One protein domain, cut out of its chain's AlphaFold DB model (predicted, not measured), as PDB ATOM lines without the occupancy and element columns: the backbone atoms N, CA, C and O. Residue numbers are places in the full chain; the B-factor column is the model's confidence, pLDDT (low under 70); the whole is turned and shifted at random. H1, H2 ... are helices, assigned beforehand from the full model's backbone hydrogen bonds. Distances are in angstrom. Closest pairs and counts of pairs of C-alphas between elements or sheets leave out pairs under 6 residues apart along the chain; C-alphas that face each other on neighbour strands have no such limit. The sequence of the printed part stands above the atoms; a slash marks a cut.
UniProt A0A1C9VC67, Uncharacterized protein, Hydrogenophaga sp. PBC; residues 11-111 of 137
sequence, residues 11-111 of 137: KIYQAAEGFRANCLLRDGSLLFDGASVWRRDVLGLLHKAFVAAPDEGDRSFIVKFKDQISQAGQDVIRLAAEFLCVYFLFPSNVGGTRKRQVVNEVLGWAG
ATOM      1  N   LYS A  11       1.648 -34.219  10.034       81.88
ATOM      2  CA  LYS A  11       3.027 -34.696  10.218       81.88
ATOM      3  C   LYS A  11       3.183 -35.630  11.411       81.88
ATOM      4  O   LYS A  11       3.955 -36.577  11.339       81.88
ATOM      5  N   ILE A  12       2.439 -35.380  12.488       84.56
ATOM      6  CA  ILE A  12       2.419 -36.260  13.661       84.56
ATOM      7  C   ILE A  12       1.814 -37.605  13.266       84.56
ATOM      8  O   ILE A  12       2.407 -38.640  13.548       84.56
ATOM      9  N   TYR A  13       0.681 -37.593  12.558       87.81
ATOM     10  CA  TYR A  13       0.033 -38.824  12.108       87.81
ATOM     11  C   TYR A  13       0.868 -39.598  11.095       87.81
ATOM     12  O   TYR A  13       0.959 -40.815  11.192       87.81
ATOM     13  N   GLN A  14       1.520 -38.913  10.156       86.88
ATOM     14  CA  GLN A  14       2.400 -39.581   9.206       86.88
ATOM     15  C   GLN A  14       3.611 -40.219   9.914       86.88
ATOM     16  O   GLN A  14       3.969 -41.355   9.610       86.88
ATOM     17  N   ALA A  15       4.219 -39.530  10.888       87.38
ATOM     18  CA  ALA A  15       5.305 -40.093  11.689       87.38
ATOM     19  C   ALA A  15       4.836 -41.285  12.544       87.38
ATOM     20  O   ALA A  15       5.524 -42.301  12.618       87.38
ATOM     21  N   ALA A  16       3.643 -41.189  13.140       90.38
ATOM     22  CA  ALA A  16       3.025 -42.279  13.887       90.38
ATOM     23  C   ALA A  16       2.704 -43.492  12.996       90.38
ATOM     24  O   ALA A  16       2.857 -44.628  13.442       90.38
ATOM     25  N   GLU A  17       2.311 -43.276  11.737       91.69
ATOM     26  CA  GLU A  17       2.105 -44.371  10.786       91.69
ATOM     27  C   GLU A  17       3.427 -45.051  10.418       91.69
ATOM     28  O   GLU A  17       3.488 -46.276  10.392       91.69
ATOM     29  N   GLY A  18       4.506 -44.284  10.220       88.38
ATOM     30  CA  GLY A  18       5.848 -44.845  10.030       88.38
ATOM     31  C   GLY A  18       6.288 -45.704  11.218       88.38
ATOM     32  O   GLY A  18       6.730 -46.837  11.033       88.38
ATOM     33  N   PHE A  19       6.075 -45.211  12.440       94.12
ATOM     34  CA  PHE A  19       6.308 -45.974  13.667       94.12
ATOM     35  C   PHE A  19       5.494 -47.273  13.704       94.12
ATOM     36  O   PHE A  19       6.042 -48.355  13.908       94.12
ATOM     37  N   ARG A  20       4.187 -47.203  13.447       95.25
ATOM     38  CA  ARG A  20       3.328 -48.389  13.409       95.25
ATOM     39  C   ARG A  20       3.816 -49.405  12.370       95.25
ATOM     40  O   ARG A  20       3.984 -50.577  12.699       95.25
ATOM     41  N   ALA A  21       4.016 -48.967  11.131       93.75
ATOM     42  CA  ALA A  21       4.282 -49.844   9.997       93.75
ATOM     43  C   ALA A  21       5.680 -50.476  10.034       93.75
ATOM     44  O   ALA A  21       5.817 -51.659   9.723       93.75
ATOM     45  N   ASN A  22       6.700 -49.705  10.416       91.19
ATOM     46  CA  ASN A  22       8.090 -50.155  10.364       91.19
ATOM     47  C   ASN A  22       8.555 -50.770  11.683       91.19
ATOM     48  O   ASN A  22       9.368 -51.686  11.659       91.19
ATOM     49  N   CYS A  23       8.039 -50.306  12.821       95.06
ATOM     50  CA  CYS A  23       8.518 -50.740  14.128       95.06
ATOM     51  C   CYS A  23       7.580 -51.770  14.742       95.06
ATOM     52  O   CYS A  23       7.972 -52.911  14.934       95.06
ATOM     53  N   LEU A  24       6.320 -51.405  14.989       94.69
ATOM     54  CA  LEU A  24       5.403 -52.282  15.727       94.69
ATOM     55  C   LEU A  24       4.953 -53.516  14.936       94.69
ATOM     56  O   LEU A  24       4.657 -54.545  15.534       94.69
ATOM     57  N   LEU A  25       4.858 -53.413  13.607       95.88
ATOM     58  CA  LEU A  25       4.419 -54.520  12.750       95.88
ATOM     59  C   LEU A  25       5.568 -55.363  12.178       95.88
ATOM     60  O   LEU A  25       5.299 -56.404  11.581       95.88
ATOM     61  N   ARG A  26       6.818 -54.896  12.275       95.12
ATOM     62  CA  ARG A  26       7.970 -55.492  11.568       95.12
ATOM     63  C   ARG A  26       9.249 -55.567  12.399       95.12
ATOM     64  O   ARG A  26      10.285 -55.930  11.857       95.12
ATOM     65  N   ASP A  27       9.191 -55.176  13.668       97.38
ATOM     66  CA  ASP A  27      10.334 -55.086  14.581       97.38
ATOM     67  C   ASP A  27      11.514 -54.251  14.040       97.38
ATOM     68  O   ASP A  27      12.659 -54.439  14.455       97.38
ATOM     69  N   GLY A  28      11.260 -53.348  13.089       95.81
ATOM     70  CA  GLY A  28      12.274 -52.544  12.413       95.81
ATOM     71  C   GLY A  28      12.769 -51.375  13.261       95.81
ATOM     72  O   GLY A  28      12.841 -51.448  14.490       95.81
ATOM     73  N   SER A  29      13.111 -50.273  12.606       94.25
ATOM     74  CA  SER A  29      13.656 -49.068  13.230       94.25
ATOM     75  C   SER A  29      13.059 -47.809  12.596       94.25
ATOM     76  O   SER A  29      12.700 -47.796  11.417       94.25
ATOM     77  N   LEU A  30      12.928 -46.755  13.402       92.44
ATOM     78  CA  LEU A  30      12.574 -45.402  12.972       92.44
ATOM     79  C   LEU A  30      13.765 -44.627  12.407       92.44
ATOM     80  O   LEU A  30      13.552 -43.695  11.634       92.44
ATOM     81  N   LEU A  31      14.980 -44.932  12.868       92.12
ATOM     82  CA  LEU A  31      16.173 -44.119  12.617       92.12
ATOM     83  C   LEU A  31      17.208 -44.820  11.731       92.12
ATOM     84  O   LEU A  31      17.987 -44.136  11.078       92.12
ATOM     85  N   PHE A  32      17.220 -46.151  11.703       89.94
ATOM     86  CA  PHE A  32      18.246 -46.959  11.055       89.94
ATOM     87  C   PHE A  32      17.614 -47.899  10.027       89.94
ATOM     88  O   PHE A  32      17.027 -48.926  10.370       89.94
ATOM     89  N   ASP A  33      17.747 -47.565   8.745       86.69
ATOM     90  CA  ASP A  33      17.172 -48.383   7.679       86.69
ATOM     91  C   ASP A  33      17.757 -49.803   7.673       86.69
ATOM     92  O   ASP A  33      18.966 -50.008   7.784       86.69
ATOM     93  N   GLY A  34      16.879 -50.801   7.559       87.19
ATOM     94  CA  GLY A  34      17.255 -52.218   7.579       87.19
ATOM     95  C   GLY A  34      17.627 -52.773   8.960       87.19
ATOM     96  O   GLY A  34      17.833 -53.980   9.078       87.19
ATOM     97  N   ALA A  35      17.677 -51.943  10.006       92.19
ATOM     98  CA  ALA A  35      17.912 -52.408  11.367       92.19
ATOM     99  C   ALA A  35      16.626 -52.932  12.019       92.19
ATOM    100  O   ALA A  35      15.520 -52.464  11.742       92.19
ATOM    101  N   SER A  36      16.792 -53.876  12.948       95.62
ATOM    102  CA  SER A  36      15.702 -54.432  13.749       95.62
ATOM    103  C   SER A  36      15.890 -54.057  15.220       95.62
ATOM    104  O   SER A  36      16.572 -54.754  15.976       95.62
ATOM    105  N   VAL A  37      15.332 -52.902  15.595       96.44
ATOM    106  CA  VAL A  37      15.530 -52.256  16.905       96.44
ATOM    107  C   VAL A  37      14.330 -52.488  17.826       96.44
ATOM    108  O   VAL A  37      14.508 -52.747  19.014       96.44
ATOM    109  N   TRP A  38      13.104 -52.476  17.292       97.88
ATOM    110  CA  TRP A  38      11.862 -52.644  18.063       97.88
ATOM    111  C   TRP A  38      11.499 -54.104  18.369       97.88
ATOM    112  O   TRP A  38      10.335 -54.430  18.591       97.88
ATOM    113  N   ARG A  39      12.497 -54.990  18.422       97.62
ATOM    114  CA  ARG A  39      12.305 -56.409  18.733       97.62
ATOM    115  C   ARG A  39      11.881 -56.609  20.189       97.62
ATOM    116  O   ARG A  39      12.283 -55.875  21.098       97.62
ATOM    117  N   ARG A  40      11.092 -57.659  20.427       97.75
ATOM    118  CA  ARG A  40      10.531 -57.994  21.748       97.75
ATOM    119  C   ARG A  40      11.590 -58.183  22.840       97.75
ATOM    120  O   ARG A  40      11.354 -57.801  23.984       97.75
ATOM    121  N   ASP A  41      12.724 -58.789  22.508       98.12
ATOM    122  CA  ASP A  41      13.844 -58.994  23.429       98.12
ATOM    123  C   ASP A  41      14.459 -57.657  23.870       98.12
ATOM    124  O   ASP A  41      14.602 -57.423  25.071       98.12
ATOM    125  N   VAL A  42      14.718 -56.742  22.931       98.25
ATOM    126  CA  VAL A  42      15.279 -55.409  23.224       98.25
ATOM    127  C   VAL A  42      14.305 -54.563  24.051       98.25
ATOM    128  O   VAL A  42      14.707 -53.932  25.029       98.25
ATOM    129  N   LEU A  43      13.005 -54.613  23.732       98.19
ATOM    130  CA  LEU A  43      11.944 -53.988  24.534       98.19
ATOM    131  C   LEU A  43      11.938 -54.505  25.980       98.19
ATOM    132  O   LEU A  43      11.818 -53.720  26.921       98.19
ATOM    133  N   GLY A  44      12.096 -55.819  26.164       98.31
ATOM    134  CA  GLY A  44      12.188 -56.439  27.485       98.31
ATOM    135  C   GLY A  44      13.415 -55.975  28.274       98.31
ATOM    136  O   GLY A  44      13.306 -55.695  29.470       98.31
ATOM    137  N   LEU A  45      14.565 -55.839  27.608       98.19
ATOM    138  CA  LEU A  45      15.790 -55.324  28.223       98.19
ATOM    139  C   LEU A  45      15.647 -53.855  28.636       98.19
ATOM    140  O   LEU A  45      15.976 -53.518  29.774       98.19
ATOM    141  N   LEU A  46      15.095 -53.002  27.765       98.12
ATOM    142  CA  LEU A  46      14.836 -51.600  28.098       98.12
ATOM    143  C   LEU A  46      13.862 -51.476  29.275       98.12
ATOM    144  O   LEU A  46      14.117 -50.721  30.211       98.12
ATOM    145  N   HIS A  47      12.773 -52.251  29.268       98.12
ATOM    146  CA  HIS A  47      11.824 -52.278  30.379       98.12
ATOM    147  C   HIS A  47      12.510 -52.684  31.688       98.12
ATOM    148  O   HIS A  47      12.318 -52.032  32.713       98.12
ATOM    149  N   LYS A  48      13.331 -53.740  31.667       98.06
ATOM    150  CA  LYS A  48      14.065 -54.198  32.852       98.06
ATOM    151  C   LYS A  48      15.019 -53.125  33.385       98.06
ATOM    152  O   LYS A  48      15.073 -52.926  34.593       98.06
ATOM    153  N   ALA A  49      15.750 -52.456  32.498       97.12
ATOM    154  CA  ALA A  49      16.756 -51.463  32.863       97.12
ATOM    155  C   ALA A  49      16.144 -50.148  33.378       97.12
ATOM    156  O   ALA A  49      16.656 -49.566  34.327       97.12
ATOM    157  N   PHE A  50      15.050 -49.685  32.768       96.38
ATOM    158  CA  PHE A  50      14.494 -48.358  33.041       96.38
ATOM    159  C   PHE A  50      13.227 -48.381  33.907       96.38
ATOM    160  O   PHE A  50      13.117 -47.613  34.861       96.38
ATOM    161  N   VAL A  51      12.265 -49.253  33.587       95.62
ATOM    162  CA  VAL A  51      10.946 -49.285  34.246       95.62
ATOM    163  C   VAL A  51      10.978 -50.141  35.509       95.62
ATOM    164  O   VAL A  51      10.454 -49.734  36.541       95.62
ATOM    165  N   ALA A  52      11.599 -51.321  35.445       97.19
ATOM    166  CA  ALA A  52      11.655 -52.253  36.573       97.19
ATOM    167  C   ALA A  52      12.752 -51.920  37.603       97.19
ATOM    168  O   ALA A  52      12.799 -52.547  38.658       97.19
ATOM    169  N   ALA A  53      13.625 -50.958  37.298       94.00
ATOM    170  CA  ALA A  53      14.695 -50.486  38.173       94.00
ATOM    171  C   ALA A  53      14.745 -48.944  38.175       94.00
ATOM    172  O   ALA A  53      15.690 -48.361  37.635       94.00
ATOM    173  N   PRO A  54      13.707 -48.266  38.700       93.81
ATOM    174  CA  PRO A  54      13.624 -46.811  38.663       93.81
ATOM    175  C   PRO A  54      14.711 -46.156  39.528       93.81
ATOM    176  O   PRO A  54      14.962 -46.578  40.654       93.81
ATOM    177  N   ASP A  55      15.319 -45.085  39.016       95.06
ATOM    178  CA  ASP A  55      16.114 -44.155  39.823       95.06
ATOM    179  C   ASP A  55      15.206 -43.029  40.355       95.06
ATOM    180  O   ASP A  55      14.802 -42.107  39.629       95.06
ATOM    181  N   GLU A  56      14.871 -43.126  41.642       94.25
ATOM    182  CA  GLU A  56      14.024 -42.175  42.373       94.25
ATOM    183  C   GLU A  56      14.776 -40.925  42.858       94.25
ATOM    184  O   GLU A  56      14.171 -40.042  43.456       94.25
ATOM    185  N   GLY A  57      16.078 -40.803  42.575       94.50
ATOM    186  CA  GLY A  57      16.855 -39.629  42.954       94.50
ATOM    187  C   GLY A  57      16.424 -38.345  42.233       94.50
ATOM    188  O   GLY A  57      15.788 -38.364  41.174       94.50
ATOM    189  N   ASP A  58      16.871 -37.205  42.757       95.94
ATOM    190  CA  ASP A  58      16.469 -35.865  42.288       95.94
ATOM    191  C   ASP A  58      17.251 -35.360  41.062       95.94
ATOM    192  O   ASP A  58      17.116 -34.212  40.629       95.94
ATOM    193  N   ARG A  59      18.106 -36.209  40.480       96.38
ATOM    194  CA  ARG A  59      18.904 -35.859  39.297       96.38
ATOM    195  C   ARG A  59      18.005 -35.697  38.073       96.38
ATOM    196  O   ARG A  59      16.919 -36.270  37.979       96.38
ATOM    197  N   SER A  60      18.482 -34.930  37.096       96.19
ATOM    198  CA  SER A  60      17.734 -34.704  35.858       96.19
ATOM    199  C   SER A  60      17.435 -36.019  35.130       96.19
ATOM    200  O   SER A  60      18.224 -36.965  35.180       96.19
ATOM    201  N   PHE A  61      16.307 -36.060  34.409       94.62
ATOM    202  CA  PHE A  61      15.882 -37.236  33.641       94.62
ATOM    203  C   PHE A  61      17.016 -37.823  32.796       94.62
ATOM    204  O   PHE A  61      17.235 -39.023  32.844       94.62
ATOM    205  N   ILE A  62      17.760 -36.988  32.065       96.00
ATOM    206  CA  ILE A  62      18.786 -37.467  31.132       96.00
ATOM    207  C   ILE A  62      19.962 -38.149  31.846       96.00
ATOM    208  O   ILE A  62      20.476 -39.146  31.348       96.00
ATOM    209  N   VAL A  63      20.342 -37.661  33.033       96.81
ATOM    210  CA  VAL A  63      21.403 -38.265  33.853       96.81
ATOM    211  C   VAL A  63      20.951 -39.628  34.367       96.81
ATOM    212  O   VAL A  63      21.660 -40.613  34.192       96.81
ATOM    213  N   LYS A  64      19.737 -39.702  34.926       97.38
ATOM    214  CA  LYS A  64      19.164 -40.962  35.421       97.38
ATOM    215  C   LYS A  64      18.979 -41.973  34.295       97.38
ATOM    216  O   LYS A  64      19.383 -43.122  34.417       97.38
ATOM    217  N   PHE A  65      18.453 -41.511  33.164       97.50
ATOM    218  CA  PHE A  65      18.224 -42.341  31.993       97.50
ATOM    219  C   PHE A  65      19.524 -42.959  31.477       97.50
ATOM    220  O   PHE A  65      19.560 -44.163  31.241       97.50
ATOM    221  N   LYS A  66      20.603 -42.167  31.380       97.25
ATOM    222  CA  LYS A  66      21.935 -42.662  31.008       97.25
ATOM    223  C   LYS A  66      22.413 -43.756  31.950       97.25
ATOM    224  O   LYS A  66      22.801 -44.825  31.486       97.25
ATOM    225  N   ASP A  67      22.379 -43.495  33.252       96.50
ATOM    226  CA  ASP A  67      22.877 -44.436  34.253       96.50
ATOM    227  C   ASP A  67      22.103 -45.758  34.197       96.50
ATOM    228  O   ASP A  67      22.719 -46.823  34.146       96.50
ATOM    229  N   GLN A  68      20.772 -45.683  34.098       97.12
ATOM    230  CA  GLN A  68      19.891 -46.850  34.044       97.12
ATOM    231  C   GLN A  68      20.135 -47.735  32.809       97.12
ATOM    232  O   GLN A  68      20.092 -48.958  32.932       97.12
ATOM    233  N   ILE A  69      20.408 -47.161  31.627       97.06
ATOM    234  CA  ILE A  69      20.495 -47.940  30.373       97.06
ATOM    235  C   ILE A  69      21.921 -48.167  29.852       97.06
ATOM    236  O   ILE A  69      22.102 -48.975  28.943       97.06
ATOM    237  N   SER A  70      22.940 -47.492  30.399       92.00
ATOM    238  CA  SER A  70      24.319 -47.532  29.871       92.00
ATOM    239  C   SER A  70      24.921 -48.939  29.788       92.00
ATOM    240  O   SER A  70      25.709 -49.219  28.890       92.00
ATOM    241  N   GLN A  71      24.530 -49.833  30.699       91.88
ATOM    242  CA  GLN A  71      25.006 -51.219  30.751       91.88
ATOM    243  C   GLN A  71      24.086 -52.203  30.011       91.88
ATOM    244  O   GLN A  71      24.359 -53.401  29.984       91.88
ATOM    245  N   ALA A  72      22.985 -51.727  29.420       94.25
ATOM    246  CA  ALA A  72      21.970 -52.579  28.797       94.25
ATOM    247  C   ALA A  72      22.277 -52.935  27.327       94.25
ATOM    248  O   ALA A  72      21.563 -53.737  26.728       94.25
ATOM    249  N   GLY A  73      23.355 -52.381  26.761       95.75
ATOM    250  CA  GLY A  73      23.838 -52.688  25.414       95.75
ATOM    251  C   GLY A  73      23.353 -51.722  24.330       95.75
ATOM    252  O   GLY A  73      22.438 -50.921  24.527       95.75
ATOM    253  N   GLN A  74      23.991 -51.804  23.159       96.31
ATOM    254  CA  GLN A  74      23.807 -50.852  22.058       96.31
ATOM    255  C   GLN A  74      22.366 -50.810  21.532       96.31
ATOM    256  O   GLN A  74      21.800 -49.730  21.371       96.31
ATOM    257  N   ASP A  75      21.745 -51.973  21.320       96.88
ATOM    258  CA  ASP A  75      20.366 -52.061  20.825       96.88
ATOM    259  C   ASP A  75      19.366 -51.403  21.788       96.88
ATOM    260  O   ASP A  75      18.431 -50.737  21.347       96.88
ATOM    261  N   VAL A  76      19.592 -51.512  23.104       98.19
ATOM    262  CA  VAL A  76      18.745 -50.865  24.118       98.19
ATOM    263  C   VAL A  76      18.895 -49.348  24.071       98.19
ATOM    264  O   VAL A  76      17.895 -48.638  24.156       98.19
ATOM    265  N   ILE A  77      20.117 -48.843  23.889       98.19
ATOM    266  CA  ILE A  77      20.383 -47.405  23.752       98.19
ATOM    267  C   ILE A  77      19.740 -46.849  22.471       98.19
ATOM    268  O   ILE A  77      19.105 -45.792  22.505       98.19
ATOM    269  N   ARG A  78      19.828 -47.576  21.349       97.44
ATOM    270  CA  ARG A  78      19.152 -47.209  20.092       97.44
ATOM    271  C   ARG A  78      17.637 -47.181  20.261       97.44
ATOM    272  O   ARG A  78      17.000 -46.189  19.912       97.44
ATOM    273  N   LEU A  79      17.066 -48.222  20.867       98.19
ATOM    274  CA  LEU A  79      15.634 -48.286  21.146       98.19
ATOM    275  C   LEU A  79      15.188 -47.141  22.068       98.19
ATOM    276  O   LEU A  79      14.173 -46.501  21.808       98.19
ATOM    277  N   ALA A  80      15.964 -46.830  23.106       98.12
ATOM    278  CA  ALA A  80      15.730 -45.695  23.994       98.12
ATOM    279  C   ALA A  80      15.690 -44.350  23.244       98.12
ATOM    280  O   ALA A  80      14.801 -43.529  23.494       98.12
ATOM    281  N   ALA A  81      16.607 -44.129  22.297       97.56
ATOM    282  CA  ALA A  81      16.601 -42.938  21.451       97.56
ATOM    283  C   ALA A  81      15.346 -42.869  20.557       97.56
ATOM    284  O   ALA A  81      14.725 -41.810  20.430       97.56
ATOM    285  N   GLU A  82      14.920 -43.996  19.984       97.00
ATOM    286  CA  GLU A  82      13.699 -44.073  19.174       97.00
ATOM    287  C   GLU A  82      12.421 -43.875  19.997       97.00
ATOM    288  O   GLU A  82      11.494 -43.195  19.546       97.00
ATOM    289  N   PHE A  83      12.383 -44.373  21.235       96.12
ATOM    290  CA  PHE A  83      11.303 -44.080  22.176       96.12
ATOM    291  C   PHE A  83      11.169 -42.583  22.434       96.12
ATOM    292  O   PHE A  83      10.049 -42.075  22.490       96.12
ATOM    293  N   LEU A  84      12.284 -41.855  22.540       95.75
ATOM    294  CA  LEU A  84      12.254 -40.401  22.681       95.75
ATOM    295  C   LEU A  84      11.701 -39.718  21.425       95.75
ATOM    296  O   LEU A  84      10.950 -38.753  21.557       95.75
ATOM    297  N   CYS A  85      11.977 -40.230  20.220       94.12
ATOM    298  CA  CYS A  85      11.325 -39.739  19.001       94.12
ATOM    299  C   CYS A  85       9.799 -39.890  19.073       94.12
ATOM    300  O   CYS A  85       9.085 -38.925  18.789       94.12
ATOM    301  N   VAL A  86       9.304 -41.062  19.493       94.00
ATOM    302  CA  VAL A  86       7.862 -41.321  19.661       94.00
ATOM    303  C   VAL A  86       7.270 -40.433  20.758       94.00
ATOM    304  O   VAL A  86       6.244 -39.788  20.546       94.00
ATOM    305  N   TYR A  87       7.944 -40.325  21.905       92.69
ATOM    306  CA  TYR A  87       7.544 -39.450  23.007       92.69
ATOM    307  C   TYR A  87       7.433 -37.992  22.551       92.69
ATOM    308  O   TYR A  87       6.464 -37.310  22.874       92.69
ATOM    309  N   PHE A  88       8.376 -37.517  21.732       91.25
ATOM    310  CA  PHE A  88       8.401 -36.148  21.231       91.25
ATOM    311  C   PHE A  88       7.385 -35.836  20.120       91.25
ATOM    312  O   PHE A  88       7.314 -34.674  19.695       91.25
ATOM    313  N   LEU A  89       6.571 -36.801  19.674       86.56
ATOM    314  CA  LEU A  89       5.470 -36.539  18.741       86.56
ATOM    315  C   LEU A  89       4.379 -35.650  19.352       86.56
ATOM    316  O   LEU A  89       3.767 -34.862  18.634       86.56
ATOM    317  N   PHE A  90       4.160 -35.739  20.665       81.81
ATOM    318  CA  PHE A  90       3.044 -35.069  21.345       81.81
ATOM    319  C   PHE A  90       3.403 -33.707  21.971       81.81
ATOM    320  O   PHE A  90       2.617 -32.767  21.831       81.81
ATOM    321  N   PRO A  91       4.568 -33.531  22.631       84.19
ATOM    322  CA  PRO A  91       4.946 -32.262  23.241       84.19
ATOM    323  C   PRO A  91       5.138 -31.147  22.207       84.19
ATOM    324  O   PRO A  91       5.997 -31.232  21.319       84.19
ATOM    325  N   SER A  92       4.381 -30.059  22.373       81.75
ATOM    326  CA  SER A  92       4.510 -28.829  21.579       81.75
ATOM    327  C   SER A  92       5.376 -27.753  22.242       81.75
ATOM    328  O   SER A  92       5.715 -26.770  21.596       81.75
ATOM    329  N   ASN A  93       5.713 -27.911  23.524       83.88
ATOM    330  CA  ASN A  93       6.536 -26.974  24.297       83.88
ATOM    331  C   ASN A  93       8.048 -27.223  24.149       83.88
ATOM    332  O   ASN A  93       8.850 -26.413  24.608       83.88
ATOM    333  N   VAL A  94       8.455 -28.331  23.520       83.94
ATOM    334  CA  VAL A  94       9.866 -28.631  23.250       83.94
ATOM    335  C   VAL A  94      10.186 -28.288  21.802       83.94
ATOM    336  O   VAL A  94       9.647 -28.883  20.866       83.94
ATOM    337  N   GLY A  95      11.091 -27.330  21.622       84.62
ATOM    338  CA  GLY A  95      11.533 -26.885  20.308       84.62
ATOM    339  C   GLY A  95      12.290 -27.962  19.535       84.62
ATOM    340  O   GLY A  95      12.888 -28.889  20.088       84.62
ATOM    341  N   GLY A  96      12.300 -27.806  18.217       85.38
ATOM    342  CA  GLY A  96      12.781 -28.839  17.324       85.38
ATOM    343  C   GLY A  96      14.250 -29.235  17.497       85.38
ATOM    344  O   GLY A  96      14.620 -30.407  17.554       85.38
ATOM    345  N   THR A  97      15.092 -28.216  17.619       86.44
ATOM    346  CA  THR A  97      16.523 -28.363  17.886       86.44
ATOM    347  C   THR A  97      16.776 -29.097  19.197       86.44
ATOM    348  O   THR A  97      17.610 -29.997  19.224       86.44
ATOM    349  N   ARG A  98      16.012 -28.791  20.254       89.19
ATOM    350  CA  ARG A  98      16.180 -29.442  21.556       89.19
ATOM    351  C   ARG A  98      15.835 -30.925  21.498       89.19
ATOM    352  O   ARG A  98      16.587 -31.734  22.026       89.19
ATOM    353  N   LYS A  99      14.747 -31.295  20.817       90.75
ATOM    354  CA  LYS A  99      14.383 -32.708  20.638       90.75
ATOM    355  C   LYS A  99      15.501 -33.494  19.926       90.75
ATOM    356  O   LYS A  99      15.885 -34.553  20.406       90.75
ATOM    357  N   ARG A 100      16.076 -32.950  18.841       92.44
ATOM    358  CA  ARG A 100      17.225 -33.569  18.142       92.44
ATOM    359  C   ARG A 100      18.458 -33.696  19.027       92.44
ATOM    360  O   ARG A 100      19.093 -34.738  19.005       92.44
ATOM    361  N   GLN A 101      18.782 -32.656  19.797       94.12
ATOM    362  CA  GLN A 101      19.905 -32.698  20.737       94.12
ATOM    363  C   GLN A 101      19.742 -33.841  21.738       94.12
ATOM    364  O   GLN A 101      20.683 -34.591  21.935       94.12
ATOM    365  N   VAL A 102      18.546 -34.003  22.312       95.81
ATOM    366  CA  VAL A 102      18.267 -35.075  23.278       95.81
ATOM    367  C   VAL A 102      18.386 -36.459  22.631       95.81
ATOM    368  O   VAL A 102      19.028 -37.335  23.192       95.81
ATOM    369  N   VAL A 103      17.816 -36.664  21.439       96.19
ATOM    370  CA  VAL A 103      17.922 -37.956  20.733       96.19
ATOM    371  C   VAL A 103      19.378 -38.272  20.378       96.19
ATOM    372  O   VAL A 103      19.840 -39.385  20.615       96.19
ATOM    373  N   ASN A 104      20.121 -37.290  19.863       96.19
ATOM    374  CA  ASN A 104      21.524 -37.471  19.498       96.19
ATOM    375  C   ASN A 104      22.430 -37.681  20.722       96.19
ATOM    376  O   ASN A 104      23.404 -38.417  20.639       96.19
ATOM    377  N   GLU A 105      22.104 -37.062  21.860       97.50
ATOM    378  CA  GLU A 105      22.791 -37.299  23.132       97.50
ATOM    379  C   GLU A 105      22.673 -38.767  23.555       97.50
ATOM    380  O   GLU A 105      23.687 -39.371  23.895       97.50
ATOM    381  N   VAL A 106      21.473 -39.357  23.467       98.00
ATOM    382  CA  VAL A 106      21.251 -40.776  23.795       98.00
ATOM    383  C   VAL A 106      21.957 -41.701  22.806       98.00
ATOM    384  O   VAL A 106      22.650 -42.619  23.234       98.00
ATOM    385  N   LEU A 107      21.851 -41.445  21.496       97.25
ATOM    386  CA  LEU A 107      22.578 -42.220  20.478       97.25
ATOM    387  C   LEU A 107      24.095 -42.193  20.710       97.25
ATOM    388  O   LEU A 107      24.758 -43.224  20.591       97.25
ATOM    389  N   GLY A 108      24.627 -41.049  21.145       97.12
ATOM    390  CA  GLY A 108      26.043 -40.894  21.465       97.12
ATOM    391  C   GLY A 108      26.533 -41.819  22.584       97.12
ATOM    392  O   GLY A 108      27.718 -42.142  22.623       97.12
ATOM    393  N   TRP A 109      25.655 -42.311  23.466       97.12
ATOM    394  CA  TRP A 109      26.035 -43.294  24.495       97.12
ATOM    395  C   TRP A 109      26.375 -44.668  23.908       97.12
ATOM    396  O   TRP A 109      27.092 -45.439  24.536       97.12
ATOM    397  N   ALA A 110      25.888 -44.948  22.699       95.25
ATOM    398  CA  ALA A 110      26.192 -46.131  21.905       95.25
ATOM    399  C   ALA A 110      27.300 -45.888  20.859       95.25
ATOM    400  O   ALA A 110      27.632 -46.798  20.102       95.25
ATOM    401  N   GLY A 111      27.861 -44.673  20.789       95.06
ATOM    402  CA  GLY A 111      28.762 -44.267  19.707       95.06
ATOM    403  C   GLY A 111      28.054 -44.026  18.368       95.06
ATOM    404  O   GLY A 111      28.725 -43.873  17.351       95.06
TER     405      GLY A 111
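AT A GLANCE: This is residues 11 to 111 of the 137 residues of an uncharacterized protein of Hydrogenophaga sp. PBC (UniProt A0A1C9VC67). A hairpin of two helices, H4 and H5, makes the middle of this model; H2 crosses the first part of H4, H3 packs on H2 to one side, and H1 stands off on the other side of H4. A long loop, residues 25 to 39, joins H1 to H2. The printed part has 101 residues, with five named helices in the order H1 to H5 and no named strand; the class is all helix. It is compact, with a radius of gyration of the C-alphas of 13.5 A, and spans 37 by 33 by 24 A.

IN THESE COORDINATES: Find C-alpha 11 at (3.027, -34.696, 10.218), where H1, residues 11 to 24, begins and runs 18.6 A. Next come H2, residues 40 to 51, and H3, residues 61 to 69. H4, residues 74 to 87, starts at C-alpha 74, (23.807, -50.852, 22.058), and runs 19.9 A. H5, residues 96 to 108, runs 18.4 A to C-alpha 108 at (26.043, -40.894, 21.465).

HOW THE PARTS SIT: Look first at Ala 81 and Val 103, the closest C-alphas of the hairpin H4 and H5, 5.2 A apart; these helices touch at a shallow tilt of 14 degrees, opposite ways. H2, with residues 42 to 46 alone, touches residues 75 to 80 of H4, about perpendicular at 76 degrees; their closest C-alphas, Leu 46 and Val 76, are 5.6 A apart. H2 touches H3 with residues 46 to 50 alone, at a steep tilt of 54 degrees; the closest C-alphas, Phe 50 and Gln 68, are 5.7 A apart. H1 touches no helix but is close to H4, not clearly touching: C-alphas 16 and 86, their closest, are 7.6 A apart. In each helix every O i to N i+4 pair is within hydrogen-bond range.

THE WHOLE: The two farthest C-alphas, Gly 34 and Asp 58, are 38.4 A apart. The printed part has no cut; the link H1 to H2 is long, and H3 to H4 is tight. Mean pLDDT of the printed part is 93.8, and no printed residue is under 70.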